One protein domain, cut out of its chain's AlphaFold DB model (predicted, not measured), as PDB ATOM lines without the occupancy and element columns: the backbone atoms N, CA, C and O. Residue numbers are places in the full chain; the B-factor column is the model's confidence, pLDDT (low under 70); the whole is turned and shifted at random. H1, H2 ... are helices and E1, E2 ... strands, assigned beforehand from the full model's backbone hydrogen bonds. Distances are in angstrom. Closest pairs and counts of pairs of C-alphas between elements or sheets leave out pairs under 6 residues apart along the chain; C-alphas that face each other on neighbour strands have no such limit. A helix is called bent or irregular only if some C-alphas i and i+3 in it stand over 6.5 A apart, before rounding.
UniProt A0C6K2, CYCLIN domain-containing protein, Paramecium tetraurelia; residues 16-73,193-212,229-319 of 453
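AT A GLANCE: This is residues 16 to 73, 193 to 212 and 229 to 319 of the 453 residues of the protein "CYCLIN domain-containing protein" of Paramecium tetraurelia (UniProt A0C6K2). Helices crossed at varied angles make one body round H6, with H2, H3, H4 and H8 packed on it; at one end of the longest axis lies the small strand hairpin E2 and E3, at the other lie H5 and the last part of H8. The two-stranded sheet E1 - E4 sits beside H3, and H1 is beside H2. The printed part has 169 residues with eight named helices and five named strands, in the order E1 E2 E3 E4 H1 H2 E5 H3 H4 H5 H6 H7 H8; the class is mostly helix, and both sheets, E1 - E4 and E2 - E3, are antiparallel. It is compact, with a radius of gyration of the C-alphas of 15.2 A and spans of 45 by 35 by 27 A.

IN THESE COORDINATES: E1 is residues 18 to 20, beginning at C-alpha 18 (64.865, 79.471, 16.962); E2 is 26 to 29, E3 32 to 35, E4 49 to 52, H1 63 to 70, H2 193 to 201 and E5 210 to 212. H3 is residues 235 to 246, 16.0 A long; H4 is 249 to 258, 14.2 A, and H5 260 to 265. H6, residues 268 to 282, is 20.6 A long; H7 is 291 to 297. H8, residues 301 to 319, is 26.0 A long and ends at C-alpha 319 (42.911, 96.640, 6.024); it is irregular, with C-alphas 303 and 306 7.4 A apart.

HOW THE PARTS SIT: E1 and E4 are antiparallel, with N 19 and O 51 2.8 A apart; E2 and E3, a hairpin, have N 27 and O 34 at 2.9 A. The closest C-alphas of E4 and H3, Lys 51 and Val 242, are 6.0 A apart. H1 touches H2, Ile 70 and Arg 195 closest at 6.0 A between C-alphas, a shallow tilt of 21 degrees, opposite ways. H6 touches H2 at a steep tilt of 54 degrees, C-alphas 272 and 196 closest at 5.2 A. H6 touches H8 at a steep tilt of 67 degrees, C-alphas 274 and 308 closest at 4.8 A. H4 and H5 only just touch, only at the corner, with 3 pairs of C-alphas within 8 A. H7 is near H1 and H6. E5 pairs with no named strand. Every O i to N i+4 pair is within hydrogen-bond range in H1, H2, H5, H6 and H7; in H3 7 of 8, in H4 5 of 6 and in H8 13 of 15.

THE WHOLE: The C-alphas of Gln 24 and Lys 317, the two farthest apart, are 46.0 A apart. Residues 74 to 192 and 213 to 228 are not printed, with gaps of 14.8 A and 9.4 A between C-alphas. The link E3 to E4 is long. Residues 16 to 19 and 58 to 59 have pLDDT under 70.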
ATOM      1  N   LEU A  16      61.004  74.184  13.107       52.69
ATOM      2  CA  LEU A  16      60.731  75.593  13.431       52.69
ATOM      3  C   LEU A  16      61.383  76.065  14.743       52.69
ATOM      4  O   LEU A  16      60.805  76.891  15.455       52.69
ATOM      5  N   GLU A  17      62.569  75.552  15.063       65.69
ATOM      6  CA  GLU A  17      63.374  76.017  16.199       65.69
ATOM      7  C   GLU A  17      63.963  77.419  15.947       65.69
ATOM      8  O   GLU A  17      64.303  77.781  14.811       65.69
ATOM      9  N   VAL A  18      64.095  78.219  17.013       63.28
ATOM     10  CA  VAL A  18      64.865  79.471  16.962       63.28
ATOM     11  C   VAL A  18      66.337  79.130  17.033       63.28
ATOM     12  O   VAL A  18      66.787  78.493  17.980       63.28
ATOM     13  N   PHE A  19      67.109  79.650  16.093       69.62
ATOM     14  CA  PHE A  19      68.550  79.588  16.167       69.62
ATOM     15  C   PHE A  19      69.127  80.847  16.821       69.62
ATOM     16  O   PHE A  19      69.352  81.856  16.152       69.62
ATOM     17  N   GLY A  20      69.385  80.781  18.129       74.06
ATOM     18  CA  GLY A  20      70.308  81.697  18.802       74.06
ATOM     19  C   GLY A  20      71.754  81.280  18.515       74.06
ATOM     20  O   GLY A  20      72.091  80.108  18.667       74.06
ATOM     21  N   CYS A  21      72.632  82.195  18.089       79.25
ATOM     22  CA  CYS A  21      74.000  81.826  17.686       79.25
ATOM     23  C   CYS A  21      74.912  81.367  18.851       79.25
ATOM     24  O   CYS A  21      75.731  82.133  19.361       79.25
ATOM     25  N   CYS A  22      74.847  80.083  19.212       78.44
ATOM     26  CA  CYS A  22      75.728  79.441  20.197       78.44
ATOM     27  C   CYS A  22      77.080  78.959  19.625       78.44
ATOM     28  O   CYS A  22      77.993  78.645  20.387       78.44
ATOM     29  N   HIS A  23      77.237  78.920  18.297       81.62
ATOM     30  CA  HIS A  23      78.426  78.376  17.639       81.62
ATOM     31  C   HIS A  23      79.719  79.161  17.928       81.62
ATOM     32  O   HIS A  23      79.735  80.400  18.005       81.62
ATOM     33  N   GLN A  24      80.827  78.418  17.985       84.12
ATOM     34  CA  GLN A  24      82.184  78.944  18.153       84.12
ATOM     35  C   GLN A  24      82.860  79.289  16.813       84.12
ATOM     36  O   GLN A  24      83.709  80.176  16.772       84.12
ATOM     37  N   ASN A  25      82.466  78.648  15.702       87.69
ATOM     38  CA  ASN A  25      83.048  78.873  14.374       87.69
ATOM     39  C   ASN A  25      82.569  80.202  13.762       87.69
ATOM     40  O   ASN A  25      81.608  80.276  12.985       87.69
ATOM     41  N   ARG A  26      83.234  81.280  14.168       88.88
ATOM     42  CA  ARG A  26      82.971  82.663  13.760       88.88
ATOM     43  C   ARG A  26      84.122  83.159  12.888       88.88
ATOM     44  O   ARG A  26      85.268  82.761  13.076       88.88
ATOM     45  N   HIS A  27      83.825  84.021  11.923       90.00
ATOM     46  CA  HIS A  27      84.828  84.581  11.022       90.00
ATOM     47  C   HIS A  27      84.557  86.058  10.756       90.00
ATOM     48  O   HIS A  27      83.413  86.456  10.534       90.00
ATOM     49  N   THR A  28      85.615  86.862  10.756       90.44
ATOM     50  CA  THR A  28      85.530  88.300  10.494       90.44
ATOM     51  C   THR A  28      85.612  88.564   8.994       90.44
ATOM     52  O   THR A  28      86.508  88.074   8.307       90.44
ATOM     53  N   TYR A  29      84.674  89.344   8.470       86.69
ATOM     54  CA  TYR A  29      84.622  89.776   7.078       86.69
ATOM     55  C   TYR A  29      84.392  91.287   7.057       86.69
ATOM     56  O   TYR A  29      83.297  91.730   7.383       86.69
ATOM     57  N   SER A  30      85.405  92.078   6.680       83.69
ATOM     58  CA  SER A  30      85.307  93.552   6.676       83.69
ATOM     59  C   SER A  30      84.801  94.093   8.024       83.69
ATOM     60  O   SER A  30      83.737  94.705   8.099       83.69
ATOM     61  N   ASP A  31      85.527  93.742   9.090       86.69
ATOM     62  CA  ASP A  31      85.269  94.090  10.499       86.69
ATOM     63  C   ASP A  31      83.937  93.588  11.092       86.69
ATOM     64  O   ASP A  31      83.624  93.845  12.252       86.69
ATOM     65  N   LYS A  32      83.175  92.791  10.334       89.75
ATOM     66  CA  LYS A  32      81.911  92.185  10.767       89.75
ATOM     67  C   LYS A  32      82.093  90.706  11.075       89.75
ATOM     68  O   LYS A  32      82.530  89.939  10.217       89.75
ATOM     69  N   VAL A  33      81.739  90.288  12.287       91.44
ATOM     70  CA  VAL A  33      81.810  88.881  12.704       91.44
ATOM     71  C   VAL A  33      80.559  88.145  12.235       91.44
ATOM     72  O   VAL A  33      79.446  88.532  12.573       91.44
ATOM     73  N   VAL A  34      80.731  87.067  11.468       91.62
ATOM     74  CA  VAL A  34      79.632  86.208  11.003       91.62
ATOM     75  C   VAL A  34      79.915  84.757  11.378       91.62
ATOM     76  O   VAL A  34      81.038  84.266  11.235       91.62
ATOM     77  N   CYS A  35      78.903  84.049  11.871       89.31
ATOM     78  CA  CYS A  35      78.991  82.618  12.141       89.31
ATOM     79  C   CYS A  35      78.989  81.806  10.835       89.31
ATOM     80  O   CYS A  35      78.076  81.941  10.024       89.31
ATOM     81  N   LYS A  36      79.963  80.906  10.656       87.19
ATOM     82  CA  LYS A  36      80.052  80.039   9.467       87.19
ATOM     83  C   LYS A  36      78.988  78.934   9.423       87.19
ATOM     84  O   LYS A  36      78.644  78.474   8.342       87.19
ATOM     85  N   GLU A  37      78.465  78.518  10.576       85.56
ATOM     86  CA  GLU A  37      77.539  77.378  10.698       85.56
ATOM     87  C   GLU A  37      76.054  77.761  10.559       85.56
ATOM     88  O   GLU A  37      75.236  76.932  10.152       85.56
ATOM     89  N   CYS A  38      75.688  79.007  10.887       86.19
ATOM     90  CA  CYS A  38      74.317  79.512  10.742       86.19
ATOM     91  C   CYS A  38      74.180  80.822   9.951       86.19
ATOM     92  O   CYS A  38      73.048  81.217   9.683       86.19
ATOM     93  N   GLY A  39      75.267  81.507   9.584       89.06
ATOM     94  CA  GLY A  39      75.228  82.763   8.821       89.06
ATOM     95  C   GLY A  39      74.840  84.011   9.629       89.06
ATOM     96  O   GLY A  39      74.762  85.102   9.072       89.06
ATOM     97  N   ILE A  40      74.602  83.880  10.937       91.31
ATOM     98  CA  ILE A  40      74.218  85.005  11.803       91.31
ATOM     99  C   ILE A  40      75.375  86.006  11.927       91.31
ATOM    100  O   ILE A  40      76.505  85.615  12.235       91.31
ATOM    101  N   PHE A  41      75.090  87.290  11.696       92.62
ATOM    102  CA  PHE A  41      75.998  88.396  12.012       92.62
ATOM    103  C   PHE A  41      75.998  88.654  13.524       92.62
ATOM    104  O   PHE A  41      74.987  88.457  14.191       92.62
ATOM    105  N   LEU A  42      77.115  89.112  14.080       91.12
ATOM    106  CA  LEU A  42      77.257  89.458  15.492       91.12
ATOM    107  C   LEU A  42      78.009  90.787  15.611       91.12
ATOM    108  O   LEU A  42      79.218  90.838  15.389       91.12
ATOM    109  N   ASN A  43      77.305  91.857  15.988       89.75
ATOM    110  CA  ASN A  43      77.929  93.140  16.319       89.75
ATOM    111  C   ASN A  43      78.660  93.096  17.675       89.75
ATOM    112  O   ASN A  43      79.704  93.715  17.851       89.75
ATOM    113  N   ASN A  44      78.121  92.337  18.632       85.94
ATOM    114  CA  ASN A  44      78.702  92.108  19.952       85.94
ATOM    115  C   ASN A  44      78.778  90.588  20.190       85.94
ATOM    116  O   ASN A  44      77.753  89.919  20.046       85.94
ATOM    117  N   PRO A  45      79.942  90.009  20.553       80.38
ATOM    118  CA  PRO A  45      80.074  88.565  20.765       80.38
ATOM    119  C   PRO A  45      79.215  88.008  21.912       80.38
ATOM    120  O   PRO A  45      79.003  86.791  21.932       80.38
ATOM    121  N   ASN A  46      78.745  88.874  22.823       84.50
ATOM    122  CA  ASN A  46      77.938  88.531  23.998       84.50
ATOM    123  C   ASN A  46      76.420  88.622  23.758       84.50
ATOM    124  O   ASN A  46      75.663  88.030  24.523       84.50
ATOM    125  N   THR A  47      75.977  89.351  22.731       85.06
ATOM    126  CA  THR A  47      74.554  89.508  22.389       85.06
ATOM    127  C   THR A  47      74.104  88.302  21.564       85.06
ATOM    128  O   THR A  47      74.674  88.015  20.507       85.06
ATOM    129  N   ARG A  48      73.078  87.579  22.019       88.69
ATOM    130  CA  ARG A  48      72.433  86.531  21.219       88.69
ATOM    131  C   ARG A  48      71.564  87.177  20.146       88.69
ATOM    132  O   ARG A  48      70.819  88.114  20.412       88.69
ATOM    133  N   VAL A  49      71.650  86.641  18.935       91.50
ATOM    134  CA  VAL A  49      70.851  87.062  17.780       91.50
ATOM    135  C   VAL A  49      70.096  85.844  17.266       91.50
ATOM    136  O   VAL A  49      70.656  84.744  17.237       91.50
ATOM    137  N   TYR A  50      68.836  86.050  16.893       90.75
ATOM    138  CA  TYR A  50      67.838  85.017  16.647       90.75
ATOM    139  C   TYR A  50      67.260  85.089  15.226       90.75
ATOM    140  O   TYR A  50      67.030  86.173  14.677       90.75
ATOM    141  N   LYS A  51      66.991  83.909  14.659       90.75
ATOM    142  CA  LYS A  51      66.201  83.676  13.436       90.75
ATOM    143  C   LYS A  51      65.652  82.247  13.413       90.75
ATOM    144  O   LYS A  51      66.142  81.423  14.184       90.75
ATOM    145  N   THR A  52      64.702  81.900  12.545       89.38
ATOM    146  CA  THR A  52      64.332  80.480  12.350       89.38
ATOM    147  C   THR A  52      65.279  79.754  11.390       89.38
ATOM    148  O   THR A  52      66.031  80.367  10.624       89.38
ATOM    149  N   LEU A  53      65.205  78.418  11.373       85.19
ATOM    150  CA  LEU A  53      65.910  77.588  10.389       85.19
ATOM    151  C   LEU A  53      65.487  77.868   8.935       85.19
ATOM    152  O   LEU A  53      66.303  77.657   8.042       85.19
ATOM    153  N   LYS A  54      64.284  78.416   8.681       85.75
ATOM    154  CA  LYS A  54      63.862  78.855   7.334       85.75
ATOM    155  C   LYS A  54      64.800  79.931   6.773       85.75
ATOM    156  O   LYS A  54      65.070  79.945   5.580       85.75
ATOM    157  N   MET A  55      65.325  80.799   7.640       89.75
ATOM    158  CA  MET A  55      66.267  81.864   7.285       89.75
ATOM    159  C   MET A  55      67.735  81.429   7.443       89.75
ATOM    160  O   MET A  55      68.647  82.263   7.437       89.75
ATOM    161  N   LYS A  56      68.019  80.129   7.611       84.00
ATOM    162  CA  LYS A  56      69.392  79.612   7.597       84.00
ATOM    163  C   LYS A  56      69.971  79.711   6.186       84.00
ATOM    164  O   LYS A  56      69.399  79.196   5.235       84.00
ATOM    165  N   PHE A  57      71.162  80.293   6.079       79.38
ATOM    166  CA  PHE A  57      71.967  80.254   4.867       79.38
ATOM    167  C   PHE A  57      73.387  79.809   5.223       79.38
ATOM    168  O   PHE A  57      73.927  80.203   6.260       79.38
ATOM    169  N   ASN A  58      73.980  78.971   4.373       67.38
ATOM    170  CA  ASN A  58      75.363  78.530   4.516       67.38
ATOM    171  C   ASN A  58      76.239  79.378   3.589       67.38
ATOM    172  O   ASN A  58      76.168  79.265   2.365       67.38
ATOM    173  N   ALA A  59      77.062  80.244   4.172       61.44
ATOM    174  CA  ALA A  59      77.920  81.154   3.423       61.44
ATOM    175  C   ALA A  59      79.210  80.457   2.949       61.44
ATOM    176  O   ALA A  59      80.235  80.498   3.627       61.44
ATOM    177  N   TYR A  60      79.176  79.840   1.764       71.44
ATOM    178  CA  TYR A  60      80.394  79.367   1.078       71.44
ATOM    179  C   TYR A  60      81.268  80.528   0.565       71.44
ATOM    180  O   TYR A  60      82.479  80.386   0.410       71.44
ATOM    181  N   PHE A  61      80.653  81.690   0.334       80.31
ATOM    182  CA  PHE A  61      81.296  82.936  -0.088       80.31
ATOM    183  C   PHE A  61      81.301  83.958   1.057       80.31
ATOM    184  O   PHE A  61      80.617  83.769   2.059       80.31
ATOM    185  N   ASN A  62      82.044  85.063   0.918       88.00
ATOM    186  CA  ASN A  62      82.021  86.152   1.902       88.00
ATOM    187  C   ASN A  62      80.593  86.744   1.995       88.00
ATOM    188  O   ASN A  62      80.167  87.421   1.054       88.00
ATOM    189  N   PRO A  63      79.867  86.536   3.110       89.88
ATOM    190  CA  PRO A  63      78.449  86.867   3.191       89.88
ATOM    191  C   PRO A  63      78.215  88.381   3.216       89.88
ATOM    192  O   PRO A  63      77.228  88.862   2.670       89.88
ATOM    193  N   ILE A  64      79.154  89.147   3.777       91.31
ATOM    194  CA  ILE A  64      79.085  90.610   3.836       91.31
ATOM    195  C   ILE A  64      79.234  91.218   2.439       91.31
ATOM    196  O   ILE A  64      78.475  92.119   2.096       91.31
ATOM    197  N   LYS A  65      80.138  90.690   1.600       91.44
ATOM    198  CA  LYS A  65      80.255  91.120   0.194       91.44
ATOM    199  C   LYS A  65      78.998  90.794  -0.614       91.44
ATOM    200  O   LYS A  65      78.561  91.625  -1.404       91.44
ATOM    201  N   VAL A  66      78.399  89.620  -0.392       90.75
ATOM    202  CA  VAL A  66      77.124  89.246  -1.030       90.75
ATOM    203  C   VAL A  66      76.015  90.213  -0.601       90.75
ATOM    204  O   VAL A  66      75.376  90.809  -1.464       90.75
ATOM    205  N   LEU A  67      75.854  90.473   0.702       92.19
ATOM    206  CA  LEU A  67      74.877  91.445   1.200       92.19
ATOM    207  C   LEU A  67      75.112  92.853   0.626       92.19
ATOM    208  O   LEU A  67      74.160  93.498   0.203       92.19
ATOM    209  N   GLN A  68      76.362  93.316   0.551       92.38
ATOM    210  CA  GLN A  68      76.707  94.601  -0.071       92.38
ATOM    211  C   GLN A  68      76.310  94.662  -1.552       92.38
ATOM    212  O   GLN A  68      75.816  95.693  -1.994       92.38
ATOM    213  N   SER A  69      76.469  93.568  -2.308       92.06
ATOM    214  CA  SER A  69      76.019  93.496  -3.709       92.06
ATOM    215  C   SER A  69      74.492  93.431  -3.870       92.06
ATOM    216  O   SER A  69      73.961  93.895  -4.876       92.06
ATOM    217  N   ILE A  70      73.778  92.908  -2.869       92.81
ATOM    218  CA  ILE A  70      72.309  92.850  -2.824       92.81
ATOM    219  C   ILE A  70      71.713  94.210  -2.428       92.81
ATOM    220  O   ILE A  70      70.713  94.637  -3.000       92.81
ATOM    221  N   LEU A  71      72.342  94.917  -1.485       92.62
ATOM    222  CA  LEU A  71      71.898  96.218  -0.970       92.62
ATOM    223  C   LEU A  71      72.439  97.421  -1.770       92.62
ATOM    224  O   LEU A  71      72.519  98.531  -1.237       92.62
ATOM    225  N   VAL A  72      72.778  97.238  -3.049       91.94
ATOM    226  CA  VAL A  72      73.130  98.350  -3.948       91.94
ATOM    227  C   VAL A  72      71.917  99.264  -4.139       91.94
ATOM    228  O   VAL A  72      70.819  98.785  -4.445       91.94
ATOM    229  N   GLU A  73      72.123 100.568  -3.945       88.31
ATOM    230  CA  GLU A  73      71.098 101.597  -4.156       88.31
ATOM    231  C   GLU A  73      70.629 101.618  -5.621       88.31
ATOM    232  O   GLU A  73      71.406 101.417  -6.557       88.31
ATOM    233  N   LEU A 193      62.254  91.199  -2.824       96.88
ATOM    234  CA  LEU A 193      62.072  90.039  -1.959       96.88
ATOM    235  C   LEU A 193      63.423  89.424  -1.573       96.88
ATOM    236  O   LEU A 193      63.657  89.228  -0.383       96.88
ATOM    237  N   ASP A 194      64.353  89.279  -2.526       95.69
ATOM    238  CA  ASP A 194      65.721  88.802  -2.253       95.69
ATOM    239  C   ASP A 194      66.453  89.709  -1.248       95.69
ATOM    240  O   ASP A 194      67.159  89.223  -0.366       95.69
ATOM    241  N   ARG A 195      66.268  91.038  -1.337       96.75
ATOM    242  CA  ARG A 195      66.849  92.003  -0.379       96.75
ATOM    243  C   ARG A 195      66.317  91.788   1.033       96.75
ATOM    244  O   ARG A 195      67.088  91.839   1.991       96.75
ATOM    245  N   ILE A 196      65.012  91.549   1.168       97.06
ATOM    246  CA  ILE A 196      64.381  91.288   2.462       97.06
ATOM    247  C   ILE A 196      64.836  89.926   3.002       97.06
ATOM    248  O   ILE A 196      65.308  89.868   4.132       97.06
ATOM    249  N   GLU A 197      64.783  88.853   2.208       95.38
ATOM    250  CA  GLU A 197      65.236  87.516   2.621       95.38
ATOM    251  C   GLU A 197      66.717  87.514   3.023       95.38
ATOM    252  O   GLU A 197      67.066  86.975   4.076       95.38
ATOM    253  N   ALA A 198      67.581  88.205   2.271       94.19
ATOM    254  CA  ALA A 198      68.985  88.384   2.628       94.19
ATOM    255  C   ALA A 198      69.142  89.064   3.996       94.19
ATOM    256  O   ALA A 198      69.885  88.553   4.832       94.19
ATOM    257  N   LEU A 199      68.422  90.158   4.270       95.19
ATOM    258  CA  LEU A 199      68.437  90.821   5.581       95.19
ATOM    259  C   LEU A 199      67.935  89.900   6.703       95.19
ATOM    260  O   LEU A 199      68.586  89.810   7.745       95.19
ATOM    261  N   LEU A 200      66.824  89.185   6.482       94.69
ATOM    262  CA  LEU A 200      66.276  88.240   7.461       94.69
ATOM    263  C   LEU A 200      67.281  87.122   7.789       94.69
ATOM    264  O   LEU A 200      67.419  86.703   8.940       94.69
ATOM    265  N   SER A 201      68.054  86.696   6.789       92.88
ATOM    266  CA  SER A 201      69.040  85.629   6.922       92.88
ATOM    267  C   SER A 201      70.207  85.954   7.868       92.88
ATOM    268  O   SER A 201      70.774  85.032   8.453       92.88
ATOM    269  N   PHE A 202      70.552  87.220   8.124       92.56
ATOM    270  CA  PHE A 202      71.649  87.563   9.050       92.56
ATOM    271  C   PHE A 202      71.275  87.520  10.539       92.56
ATOM    272  O   PHE A 202      72.164  87.649  11.383       92.56
ATOM    273  N   GLY A 203      70.002  87.283  10.868       90.25
ATOM    274  CA  GLY A 203      69.492  87.371  12.237       90.25
ATOM    275  C   GLY A 203      68.970  88.775  12.528       90.25
ATOM    276  O   GLY A 203      69.713  89.755  12.478       90.25
ATOM    277  N   VAL A 204      67.665  88.862  12.787       82.56
ATOM    278  CA  VAL A 204      66.915  90.130  12.765       82.56
ATOM    279  C   VAL A 204      66.639  90.659  14.152       82.56
ATOM    280  O   VAL A 204      66.548  91.869  14.319       82.56
ATOM    281  N   ILE A 205      66.437  89.755  15.105       91.12
ATOM    282  CA  ILE A 205      66.067  90.047  16.486       91.12
ATOM    283  C   ILE A 205      67.268  89.730  17.368       91.12
ATOM    284  O   ILE A 205      67.880  88.674  17.206       91.12
ATOM    285  N   ASP A 206      67.595  90.622  18.294       91.00
ATOM    286  CA  ASP A 206      68.704  90.453  19.228       91.00
ATOM    287  C   ASP A 206      68.236  90.530  20.688       91.00
ATOM    288  O   ASP A 206      67.159  91.032  20.990       91.00
ATOM    289  N   ASP A 207      69.003  89.950  21.612       89.88
ATOM    290  CA  ASP A 207      68.584  89.791  23.012       89.88
ATOM    291  C   ASP A 207      68.599  91.097  23.839       89.88
ATOM    292  O   ASP A 207      68.126  91.119  24.981       89.88
ATOM    293  N   ASP A 208      69.106  92.186  23.250       89.75
ATOM    294  CA  ASP A 208      69.047  93.551  23.773       89.75
ATOM    295  C   ASP A 208      67.788  94.312  23.312       89.75
ATOM    296  O   ASP A 208      67.468  95.365  23.882       89.75
ATOM    297  N   ASP A 209      67.029  93.770  22.350       92.00
ATOM    298  CA  ASP A 209      65.734  94.312  21.953       92.00
ATOM    299  C   ASP A 209      64.745  94.351  23.124       92.00
ATOM    300  O   ASP A 209      64.699  93.473  23.988       92.00
ATOM    301  N   SER A 210      63.920  95.399  23.133       91.31
ATOM    302  CA  SER A 210      62.946  95.677  24.190       91.31
ATOM    303  C   SER A 210      61.515  95.649  23.661       91.31
ATOM    304  O   SER A 210      61.232  96.170  22.579       91.31
ATOM    305  N   LEU A 211      60.606  95.092  24.456       87.88
ATOM    306  CA  LEU A 211      59.172  95.014  24.185       87.88
ATOM    307  C   LEU A 211      58.391  96.045  24.998       87.88
ATOM    308  O   LEU A 211      58.707  96.314  26.159       87.88
ATOM    309  N   GLY A 212      57.320  96.571  24.402       75.50
ATOM    310  CA  GLY A 212      56.344  97.393  25.110       75.50
ATOM    311  C   GLY A 212      55.266  96.523  25.744       75.50
ATOM    312  O   GLY A 212      54.394  96.026  25.034       75.50
ATOM    313  N   LYS A 229      63.328  93.241  28.280       89.75
ATOM    314  CA  LYS A 229      64.276  92.820  27.243       89.75
ATOM    315  C   LYS A 229      64.006  91.381  26.823       89.75
ATOM    316  O   LYS A 229      63.579  90.562  27.633       89.75
ATOM    317  N   LEU A 230      64.319  91.041  25.576       88.25
ATOM    318  CA  LEU A 230      64.146  89.670  25.089       88.25
ATOM    319  C   LEU A 230      65.010  88.645  25.837       88.25
ATOM    320  O   LEU A 230      64.554  87.521  26.019       88.25
ATOM    321  N   ARG A 231      66.197  89.022  26.338       87.56
ATOM    322  CA  ARG A 231      67.017  88.144  27.199       87.56
ATOM    323  C   ARG A 231      66.359  87.718  28.517       87.56
ATOM    324  O   ARG A 231      66.797  86.730  29.095       87.56
ATOM    325  N   ASP A 232      65.334  88.439  28.974       89.50
ATOM    326  CA  ASP A 232      64.610  88.136  30.216       89.50
ATOM    327  C   ASP A 232      63.413  87.187  29.977       89.50
ATOM    328  O   ASP A 232      62.706  86.820  30.916       89.50
ATOM    329  N   LEU A 233      63.161  86.798  28.719       87.62
ATOM    330  CA  LEU A 233      62.061  85.921  28.315       87.62
ATOM    331  C   LEU A 233      62.493  84.464  28.127       87.62
ATOM    332  O   LEU A 233      63.661  84.144  27.913       87.62
ATOM    333  N   GLN A 234      61.507  83.566  28.115       86.62
ATOM    334  CA  GLN A 234      61.716  82.177  27.710       86.62
ATOM    335  C   GLN A 234      61.902  82.069  26.188       86.62
ATOM    336  O   GLN A 234      61.256  82.779  25.416       86.62
ATOM    337  N   GLU A 235      62.723  81.119  25.731       83.25
ATOM    338  CA  GLU A 235      63.016  80.922  24.298       83.25
ATOM    339  C   GLU A 235      61.754  80.634  23.458       83.25
ATOM    340  O   GLU A 235      61.663  81.051  22.304       83.25
ATOM    341  N   SER A 236      60.732  80.015  24.059       84.25
ATOM    342  CA  SER A 236      59.402  79.806  23.467       84.25
ATOM    343  C   SER A 236      58.649  81.110  23.167       84.25
ATOM    344  O   SER A 236      57.910  81.185  22.186       84.25
ATOM    345  N   GLN A 237      58.850  82.155  23.973       87.25
ATOM    346  CA  GLN A 237      58.277  83.484  23.749       87.25
ATOM    347  C   GLN A 237      59.070  84.227  22.668       87.25
ATOM    348  O   GLN A 237      58.473  84.792  21.752       87.25
ATOM    349  N   ILE A 238      60.407  84.152  22.707       87.94
ATOM    350  CA  ILE A 238      61.292  84.709  21.666       87.94
ATOM    351  C   ILE A 238      60.938  84.115  20.290       87.94
ATOM    352  O   ILE A 238      60.831  84.853  19.308       87.94
ATOM    353  N   LEU A 239      60.654  82.808  20.221       86.81
ATOM    354  CA  LEU A 239      60.197  82.119  19.010       86.81
ATOM    355  C   LEU A 239      58.958  82.756  18.379       86.81
ATOM    356  O   LEU A 239      58.881  82.838  17.153       86.81
ATOM    357  N   GLN A 240      58.003  83.223  19.186       87.81
ATOM    358  CA  GLN A 240      56.798  83.863  18.670       87.81
ATOM    359  C   GLN A 240      57.112  85.206  17.998       87.81
ATOM    360  O   GLN A 240      56.592  85.481  16.918       87.81
ATOM    361  N   TYR A 241      58.012  86.009  18.577       89.81
ATOM    362  CA  TYR A 241      58.446  87.281  17.986       89.81
ATOM    363  C   TYR A 241      59.242  87.078  16.692       89.81
ATOM    364  O   TYR A 241      58.973  87.745  15.692       89.81
ATOM    365  N   VAL A 242      60.166  86.111  16.674       90.94
ATOM    366  CA  VAL A 242      60.931  85.747  15.469       90.94
ATOM    367  C   VAL A 242      59.989  85.264  14.358       90.94
ATOM    368  O   VAL A 242      60.086  85.731  13.223       90.94
ATOM    369  N   LYS A 243      59.015  84.401  14.682       89.12
ATOM    370  CA  LYS A 243      57.991  83.941  13.730       89.12
ATOM    371  C   LYS A 243      57.100  85.072  13.220       89.12
ATOM    372  O   LYS A 243      56.788  85.077  12.034       89.12
ATOM    373  N   GLU A 244      56.692  86.032  14.047       89.44
ATOM    374  CA  GLU A 244      55.857  87.158  13.593       89.44
ATOM    375  C   GLU A 244      56.599  88.054  12.583       89.44
ATOM    376  O   GLU A 244      56.004  88.506  11.601       89.44
ATOM    377  N   VAL A 245      57.913  88.244  12.760       91.88
ATOM    378  CA  VAL A 245      58.769  88.947  11.788       91.88
ATOM    379  C   VAL A 245      58.961  88.124  10.503       91.88
ATOM    380  O   VAL A 245      58.740  88.631   9.402       91.88
ATOM    381  N   GLU A 246      59.335  86.847  10.615       92.31
ATOM    382  CA  GLU A 246      59.719  85.999   9.470       92.31
ATOM    383  C   GLU A 246      58.552  85.341   8.712       92.31
ATOM    384  O   GLU A 246      58.742  84.843   7.603       92.31
ATOM    385  N   SER A 247      57.336  85.315   9.262       89.50
ATOM    386  CA  SER A 247      56.169  84.731   8.575       89.50
ATOM    387  C   SER A 247      55.462  85.708   7.636       89.50
ATOM    388  O   SER A 247      54.713  85.277   6.761       89.50
ATOM    389  N   LYS A 248      55.681  87.021   7.805       90.38
ATOM    390  CA  LYS A 248      54.874  88.063   7.150       90.38
ATOM    391  C   LYS A 248      55.608  88.943   6.149       90.38
ATOM    392  O   LYS A 248      54.954  89.741   5.485       90.38
ATOM    393  N   TYR A 249      56.915  88.776   5.964       95.19
ATOM    394  CA  TYR A 249      57.674  89.581   5.000       95.19
ATOM    395  C   TYR A 249      57.146  89.476   3.562       95.19
ATOM    396  O   TYR A 249      57.027  90.502   2.900       95.19
ATOM    397  N   ALA A 250      56.753  88.280   3.112       95.31
ATOM    398  CA  ALA A 250      56.180  88.050   1.787       95.31
ATOM    399  C   ALA A 250      54.868  88.833   1.573       95.31
ATOM    400  O   ALA A 250      54.740  89.563   0.591       95.31
ATOM    401  N   ASP A 251      53.934  88.766   2.533       94.75
ATOM    402  CA  ASP A 251      52.664  89.514   2.512       94.75
ATOM    403  C   ASP A 251      52.884  91.036   2.433       94.75
ATOM    404  O   ASP A 251      52.101  91.752   1.805       94.75
ATOM    405  N   ILE A 252      53.919  91.549   3.108       96.25
ATOM    406  CA  ILE A 252      54.244  92.982   3.122       96.25
ATOM    407  C   ILE A 252      54.970  93.388   1.838       96.25
ATOM    408  O   ILE A 252      54.594  94.389   1.234       96.25
ATOM    409  N   ALA A 253      55.933  92.596   1.358       97.38
ATOM    410  CA  ALA A 253      56.603  92.823   0.080       97.38
ATOM    411  C   ALA A 253      55.602  92.841  -1.088       97.38
ATOM    412  O   ALA A 253      55.696  93.706  -1.956       97.38
ATOM    413  N   LEU A 254      54.600  91.951  -1.073       96.75
ATOM    414  CA  LEU A 254      53.504  91.922  -2.048       96.75
ATOM    415  C   LEU A 254      52.594  93.155  -1.991       96.75
ATOM    416  O   LEU A 254      52.022  93.540  -3.008       96.75
ATOM    417  N   GLN A 255      52.441  93.781  -0.824       96.00
ATOM    418  CA  GLN A 255      51.718  95.049  -0.713       96.00
ATOM    419  C   GLN A 255      52.578  96.220  -1.200       96.00
ATOM    420  O   GLN A 255      52.069  97.050  -1.941       96.00
ATOM    421  N   ILE A 256      53.875  96.245  -0.868       96.38
ATOM    422  CA  ILE A 256      54.815  97.275  -1.339       96.38
ATOM    423  C   ILE A 256      54.929  97.252  -2.867       96.38
ATOM    424  O   ILE A 256      54.768  98.292  -3.489       96.38
ATOM    425  N   ILE A 257      55.145  96.088  -3.492       95.50
ATOM    426  CA  ILE A 257      55.301  96.000  -4.956       95.50
ATOM    427  C   ILE A 257      54.016  96.353  -5.721       95.50
ATOM    428  O   ILE A 257      54.099  96.693  -6.898       95.50
ATOM    429  N   ARG A 258      52.844  96.301  -5.070       94.81
ATOM    430  CA  ARG A 258      51.555  96.750  -5.622       94.81
ATOM    431  C   ARG A 258      51.295  98.252  -5.433       94.81
ATOM    432  O   ARG A 258      50.374  98.762  -6.057       94.81
ATOM    433  N   ASP A 259      52.071  98.977  -4.630       94.19
ATOM    434  CA  ASP A 259      51.959 100.437  -4.527       94.19
ATOM    435  C   ASP A 259      53.017 101.098  -5.419       94.19
ATOM    436  O   ASP A 259      54.195 101.164  -5.071       94.19
ATOM    437  N   ASP A 260      52.600 101.545  -6.608       92.88
ATOM    438  CA  ASP A 260      53.520 102.069  -7.626       92.88
ATOM    439  C   ASP A 260      54.294 103.303  -7.116       92.88
ATOM    440  O   ASP A 260      55.502 103.411  -7.329       92.88
ATOM    441  N   HIS A 261      53.637 104.199  -6.375       91.56
ATOM    442  CA  HIS A 261      54.276 105.386  -5.796       91.56
ATOM    443  C   HIS A 261      55.391 104.991  -4.817       91.56
ATOM    444  O   HIS A 261      56.513 105.483  -4.922       91.56
ATOM    445  N   LEU A 262      55.116 104.092  -3.869       94.19
ATOM    446  CA  LEU A 262      56.110 103.644  -2.898       94.19
ATOM    447  C   LEU A 262      57.252 102.870  -3.573       94.19
ATOM    448  O   LEU A 262      58.416 103.104  -3.247       94.19
ATOM    449  N   TYR A 263      56.928 101.967  -4.504       94.94
ATOM    450  CA  TYR A 263      57.886 101.058  -5.134       94.94
ATOM    451  C   TYR A 263      58.836 101.745  -6.128       94.94
ATOM    452  O   TYR A 263      60.012 101.379  -6.177       94.94
ATOM    453  N   PHE A 264      58.367 102.727  -6.906       93.31
ATOM    454  CA  PHE A 264      59.197 103.399  -7.915       93.31
ATOM    455  C   PHE A 264      59.913 104.656  -7.402       93.31
ATOM    456  O   PHE A 264      61.031 104.922  -7.842       93.31
ATOM    457  N   GLU A 265      59.327 105.414  -6.469       92.50
ATOM    458  CA  GLU A 265      59.959 106.642  -5.954       92.50
ATOM    459  C   GLU A 265      60.982 106.384  -4.841       92.50
ATOM    460  O   GLU A 265      61.850 107.222  -4.592       92.50
ATOM    461  N   THR A 266      60.906 105.233  -4.168       94.06
ATOM    462  CA  THR A 266      61.814 104.900  -3.065       94.06
ATOM    463  C   THR A 266      62.918 103.955  -3.524       94.06
ATOM    464  O   THR A 266      62.676 102.960  -4.210       94.06
ATOM    465  N   ASP A 267      64.141 104.230  -3.075       95.50
ATOM    466  CA  ASP A 267      65.277 103.325  -3.218       95.50
ATOM    467  C   ASP A 267      64.966 101.906  -2.691       95.50
ATOM    468  O   ASP A 267      64.449 101.726  -1.584       95.50
ATOM    469  N   GLN A 268      65.320 100.880  -3.470       95.06
ATOM    470  CA  GLN A 268      64.984  99.485  -3.169       95.06
ATOM    471  C   GLN A 268      65.733  98.925  -1.949       95.06
ATOM    472  O   GLN A 268      65.232  98.006  -1.294       95.06
ATOM    473  N   THR A 269      66.904  99.467  -1.594       96.62
ATOM    474  CA  THR A 269      67.577  99.142  -0.326       96.62
ATOM    475  C   THR A 269      66.791  99.733   0.839       96.62
ATOM    476  O   THR A 269      66.443  99.006   1.768       96.62
ATOM    477  N   ILE A 270      66.424 101.014   0.779       97.62
ATOM    478  CA  ILE A 270      65.616 101.676   1.810       97.62
ATOM    479  C   ILE A 270      64.252 101.003   1.982       97.62
ATOM    480  O   ILE A 270      63.848 100.787   3.127       97.62
ATOM    481  N   LEU A 271      63.573 100.585   0.908       97.19
ATOM    482  CA  LEU A 271      62.325  99.813   0.999       97.19
ATOM    483  C   LEU A 271      62.503  98.476   1.723       97.19
ATOM    484  O   LEU A 271      61.719  98.168   2.622       97.19
ATOM    485  N   ALA A 272      63.531  97.694   1.378       97.81
ATOM    486  CA  ALA A 272      63.790  96.407   2.022       97.81
ATOM    487  C   ALA A 272      64.082  96.563   3.526       97.81
ATOM    488  O   ALA A 272      63.494  95.868   4.356       97.81
ATOM    489  N   LEU A 273      64.931  97.531   3.890       97.81
ATOM    490  CA  LEU A 273      65.268  97.840   5.285       97.81
ATOM    491  C   LEU A 273      64.038  98.341   6.061       97.81
ATOM    492  O   LEU A 273      63.784  97.904   7.183       97.81
ATOM    493  N   SER A 274      63.233  99.205   5.439       98.00
ATOM    494  CA  SER A 274      61.982  99.717   6.011       98.00
ATOM    495  C   SER A 274      60.929  98.624   6.185       98.00
ATOM    496  O   SER A 274      60.181  98.650   7.160       98.00
ATOM    497  N   CYS A 275      60.887  97.632   5.292       97.94
ATOM    498  CA  CYS A 275      60.042  96.451   5.442       97.94
ATOM    499  C   CYS A 275      60.452  95.634   6.679       97.94
ATOM    500  O   CYS A 275      59.604  95.330   7.517       97.94
ATOM    501  N   VAL A 276      61.750  95.366   6.869       97.56
ATOM    502  CA  VAL A 276      62.265  94.669   8.066       97.56
ATOM    503  C   VAL A 276      61.977  95.459   9.351       97.56
ATOM    504  O   VAL A 276      61.485  94.889  10.325       97.56
ATOM    505  N   ALA A 277      62.191  96.777   9.349       97.56
ATOM    506  CA  ALA A 277      61.852  97.644  10.481       97.56
ATOM    507  C   ALA A 277      60.338  97.671  10.778       97.56
ATOM    508  O   ALA A 277      59.926  97.636  11.941       97.56
ATOM    509  N   TYR A 278      59.491  97.679   9.743       97.25
ATOM    510  CA  TYR A 278      58.038  97.573   9.886       97.25
ATOM    511  C   TYR A 278      57.616  96.222  10.486       97.25
ATOM    512  O   TYR A 278      56.780  96.197  11.389       97.25
ATOM    513  N   LEU A 279      58.204  95.109  10.036       96.31
ATOM    514  CA  LEU A 279      57.929  93.773  10.579       96.31
ATOM    515  C   LEU A 279      58.315  93.690  12.062       96.31
ATOM    516  O   LEU A 279      57.511  93.240  12.876       96.31
ATOM    517  N   ARG A 280      59.491  94.216  12.436       95.38
ATOM    518  CA  ARG A 280      59.928  94.338  13.839       95.38
ATOM    519  C   ARG A 280      58.948  95.164  14.678       95.38
ATOM    520  O   ARG A 280      58.537  94.724  15.751       95.38
ATOM    521  N   LYS A 281      58.491  96.311  14.160       94.56
ATOM    522  CA  LYS A 281      57.457  97.142  14.804       94.56
ATOM    523  C   LYS A 281      56.139  96.389  14.986       94.56
ATOM    524  O   LYS A 281      55.523  96.475  16.043       94.56
ATOM    525  N   LYS A 282      55.704  95.652  13.960       92.75
ATOM    526  CA  LYS A 282      54.467  94.859  13.968       92.75
ATOM    527  C   LYS A 282      54.521  93.722  14.992       92.75
ATOM    528  O   LYS A 282      53.505  93.450  15.622       92.75
ATOM    529  N   ALA A 283      55.693  93.124  15.200       91.81
ATOM    530  CA  ALA A 283      55.933  92.137  16.252       91.81
ATOM    531  C   ALA A 283      55.952  92.737  17.678       91.81
ATOM    532  O   ALA A 283      55.987  91.986  18.644       91.81
ATOM    533  N   GLY A 284      55.902  94.066  17.841       90.75
ATOM    534  CA  GLY A 284      55.856  94.731  19.152       90.75
ATOM    535  C   GLY A 284      57.217  95.146  19.724       90.75
ATOM    536  O   GLY A 284      57.291  95.553  20.885       90.75
ATOM    537  N   LEU A 285      58.288  95.079  18.924       92.12
ATOM    538  CA  LEU A 285      59.618  95.552  19.317       92.12
ATOM    539  C   LEU A 285      59.640  97.089  19.329       92.12
ATOM    540  O   LEU A 285      59.303  97.734  18.334       92.12
ATOM    541  N   LEU A 286      60.054  97.679  20.455       90.31
ATOM    542  CA  LEU A 286      60.148  99.134  20.630       90.31
ATOM    543  C   LEU A 286      61.278  99.725  19.785       90.31
ATOM    544  O   LEU A 286      61.100 100.741  19.113       90.31
ATOM    545  N   ASN A 287      62.439  99.067  19.797       90.69
ATOM    546  CA  ASN A 287      63.556  99.448  18.954       90.69
ATOM    547  C   ASN A 287      63.373  98.846  17.559       90.69
ATOM    548  O   ASN A 287      63.820  97.742  17.284       90.69
ATOM    549  N   ILE A 288      62.704  99.550  16.650       93.25
ATOM    550  CA  ILE A 288      62.403  98.998  15.319       93.25
ATOM    551  C   ILE A 288      63.656  98.783  14.450       93.25
ATOM    552  O   ILE A 288      63.611  97.992  13.510       93.25
ATOM    553  N   TRP A 289      64.783  99.419  14.791       96.00
ATOM    554  CA  TRP A 289      66.050  99.326  14.064       96.00
ATOM    555  C   TRP A 289      67.230  99.210  15.035       96.00
ATOM    556  O   TRP A 289      67.796 100.214  15.468       96.00
ATOM    557  N   SER A 290      67.577  97.978  15.418       93.25
ATOM    558  CA  SER A 290      68.608  97.742  16.429       93.25
ATOM    559  C   SER A 290      70.018  98.085  15.941       93.25
ATOM    560  O   SER A 290      70.301  98.153  14.740       93.25
ATOM    561  N   GLN A 291      70.938  98.282  16.892       92.31
ATOM    562  CA  GLN A 291      72.345  98.563  16.591       92.31
ATOM    563  C   GLN A 291      72.974  97.437  15.755       92.31
ATOM    564  O   GLN A 291      73.777  97.706  14.868       92.31
ATOM    565  N   GLN A 292      72.547  96.193  15.978       92.31
ATOM    566  CA  GLN A 292      72.875  95.029  15.159       92.31
ATOM    567  C   GLN A 292      72.560  95.268  13.667       92.31
ATOM    568  O   GLN A 292      73.438  95.110  12.818       92.31
ATOM    569  N   LEU A 293      71.347  95.719  13.329       94.44
ATOM    570  CA  LEU A 293      70.951  96.007  11.942       94.44
ATOM    571  C   LEU A 293      71.664  97.243  11.371       94.44
ATOM    572  O   LEU A 293      72.091  97.229  10.213       94.44
ATOM    573  N   GLN A 294      71.868  98.286  12.179       95.25
ATOM    574  CA  GLN A 294      72.630  99.469  11.768       95.25
ATOM    575  C   GLN A 294      74.103  99.136  11.472       95.25
ATOM    576  O   GLN A 294      74.634  99.583  10.459       95.25
ATOM    577  N   CYS A 295      74.762  98.313  12.289       93.88
ATOM    578  CA  CYS A 295      76.141  97.876  12.056       93.88
ATOM    579  C   CYS A 295      76.250  96.894  10.877       93.88
ATOM    580  O   CYS A 295      77.199  96.974  10.093       93.88
ATOM    581  N   LEU A 296      75.256  96.021  10.676       94.00
ATOM    582  CA  LEU A 296      75.195  95.135   9.509       94.00
ATOM    583  C   LEU A 296      75.118  95.922   8.194       94.00
ATOM    584  O   LEU A 296      75.833  95.602   7.243       94.00
ATOM    585  N   THR A 297      74.283  96.960   8.144       94.56
ATOM    586  CA  THR A 297      73.893  97.642   6.896       94.56
ATOM    587  C   THR A 297      74.614  98.970   6.659       94.56
ATOM    588  O   THR A 297      74.709  99.413   5.521       94.56
ATOM    589  N   GLY A 298      75.138  99.603   7.711       94.12
ATOM    590  CA  GLY A 298      75.675 100.967   7.678       94.12
ATOM    591  C   GLY A 298      74.602 102.066   7.647       94.12
ATOM    592  O   GLY A 298      74.947 103.240   7.541       94.12
ATOM    593  N   ILE A 299      73.313 101.717   7.731       95.56
ATOM    594  CA  ILE A 299      72.194 102.648   7.538       95.56
ATOM    595  C   ILE A 299      71.498 102.937   8.873       95.56
ATOM    596  O   ILE A 299      71.174 102.029   9.640       95.56
ATOM    597  N   SER A 300      71.274 104.224   9.158       95.69
ATOM    598  CA  SER A 300      70.634 104.693  10.389       95.69
ATOM    599  C   SER A 300      69.106 104.607  10.326       95.69
ATOM    600  O   SER A 300      68.497 104.714   9.258       95.69
ATOM    601  N   ALA A 301      68.473 104.514  11.499       95.06
ATOM    602  CA  ALA A 301      67.014 104.515  11.637       95.06
ATOM    603  C   ALA A 301      66.343 105.756  11.006       95.06
ATOM    604  O   ALA A 301      65.214 105.679  10.523       95.06
ATOM    605  N   GLN A 302      67.045 106.895  10.966       95.50
ATOM    606  CA  GLN A 302      66.548 108.131  10.356       95.50
ATOM    607  C   GLN A 302      66.323 107.975   8.844       95.50
ATOM    608  O   GLN A 302      65.253 108.349   8.367       95.50
ATOM    609  N   LYS A 303      67.269 107.362   8.106       95.81
ATOM    610  CA  LYS A 303      67.192 107.216   6.634       95.81
ATOM    611  C   LYS A 303      65.991 106.366   6.191       95.81
ATOM    612  O   LYS A 303      65.436 106.612   5.129       95.81
ATOM    613  N   ILE A 304      65.565 105.406   7.017       96.81
ATOM    614  CA  ILE A 304      64.433 104.500   6.734       96.81
ATOM    615  C   ILE A 304      63.084 104.978   7.314       96.81
ATOM    616  O   ILE A 304      62.031 104.450   6.965       96.81
ATOM    617  N   SER A 305      63.083 105.983   8.197       95.94
ATOM    618  CA  SER A 305      61.905 106.369   8.998       95.94
ATOM    619  C   SER A 305      60.681 106.815   8.180       95.94
ATOM    620  O   SER A 305      59.544 106.460   8.516       95.94
ATOM    621  N   SER A 306      60.905 107.548   7.083       96.12
ATOM    622  CA  SER A 306      59.844 107.995   6.170       96.12
ATOM    623  C   SER A 306      59.158 106.799   5.504       96.12
ATOM    624  O   SER A 306      57.946 106.614   5.637       96.12
ATOM    625  N   SER A 307      59.940 105.910   4.891       96.75
ATOM    626  CA  SER A 307      59.426 104.743   4.174       96.75
ATOM    627  C   SER A 307      58.788 103.704   5.100       96.75
ATOM    628  O   SER A 307      57.777 103.110   4.732       96.75
ATOM    629  N   VAL A 308      59.251 103.556   6.351       97.38
ATOM    630  CA  VAL A 308      58.515 102.793   7.384       97.38
ATOM    631  C   VAL A 308      57.112 103.374   7.605       97.38
ATOM    632  O   VAL A 308      56.139 102.625   7.704       97.38
ATOM    633  N   SER A 309      56.981 104.701   7.657       96.81
ATOM    634  CA  SER A 309      55.700 105.391   7.876       96.81
ATOM    635  C   SER A 309      54.768 105.302   6.658       96.81
ATOM    636  O   SER A 309      53.554 105.131   6.814       96.81
ATOM    637  N   GLN A 310      55.327 105.331   5.444       96.69
ATOM    638  CA  GLN A 310      54.594 105.066   4.202       96.69
ATOM    639  C   GLN A 310      54.071 103.621   4.167       96.69
ATOM    640  O   GLN A 310      52.873 103.423   3.962       96.69
ATOM    641  N   ILE A 311      54.912 102.623   4.485       97.06
ATOM    642  CA  ILE A 311      54.497 101.213   4.606       97.06
ATOM    643  C   ILE A 311      53.374 101.078   5.642       97.06
ATOM    644  O   ILE A 311      52.328 100.511   5.336       97.06
ATOM    645  N   MET A 312      53.518 101.646   6.847       95.44
ATOM    646  CA  MET A 312      52.450 101.618   7.860       95.44
ATOM    647  C   MET A 312      51.112 102.147   7.324       95.44
ATOM    648  O   MET A 312      50.070 101.536   7.564       95.44
ATOM    649  N   THR A 313      51.148 103.257   6.582       95.31
ATOM    650  CA  THR A 313      49.963 103.892   5.988       95.31
ATOM    651  C   THR A 313      49.332 103.019   4.898       95.31
ATOM    652  O   THR A 313      48.112 102.849   4.878       95.31
ATOM    653  N   LEU A 314      50.148 102.416   4.030       94.69
ATOM    654  CA  LEU A 314      49.717 101.478   2.991       94.69
ATOM    655  C   LEU A 314      49.003 100.255   3.589       94.69
ATOM    656  O   LEU A 314      47.877  99.938   3.199       94.69
ATOM    657  N   ILE A 315      49.606  99.610   4.594       93.25
ATOM    658  CA  ILE A 315      49.013  98.437   5.254       93.25
ATOM    659  C   ILE A 315      47.748  98.811   6.052       93.25
ATOM    660  O   ILE A 315      46.820  98.009   6.162       93.25
ATOM    661  N   ALA A 316      47.668 100.021   6.616       91.25
ATOM    662  CA  ALA A 316      46.451 100.491   7.281       91.25
ATOM    663  C   ALA A 316      45.286 100.654   6.286       91.25
ATOM    664  O   ALA A 316      44.194 100.143   6.540       91.25
ATOM    665  N   LYS A 317      45.540 101.280   5.125       87.31
ATOM    666  CA  LYS A 317      44.561 101.413   4.032       87.31
ATOM    667  C   LYS A 317      44.095 100.047   3.515       87.31
ATOM    668  O   LYS A 317      42.896  99.829   3.357       87.31
ATOM    669  N   SER A 318      45.009  99.098   3.291       80.81
ATOM    670  CA  SER A 318      44.646  97.769   2.767       80.81
ATOM    671  C   SER A 318      43.706  96.996   3.703       80.81
ATOM    672  O   SER A 318      42.835  96.257   3.239       80.81
ATOM    673  N   LYS A 319      43.826  97.204   5.022       75.06
ATOM    674  CA  LYS A 319      42.911  96.640   6.024       75.06
ATOM    675  C   LYS A 319      41.533  97.299   5.999       75.06
ATOM    676  O   LYS A 319      40.546  96.572   6.020       75.06
TER     677      LYS A 319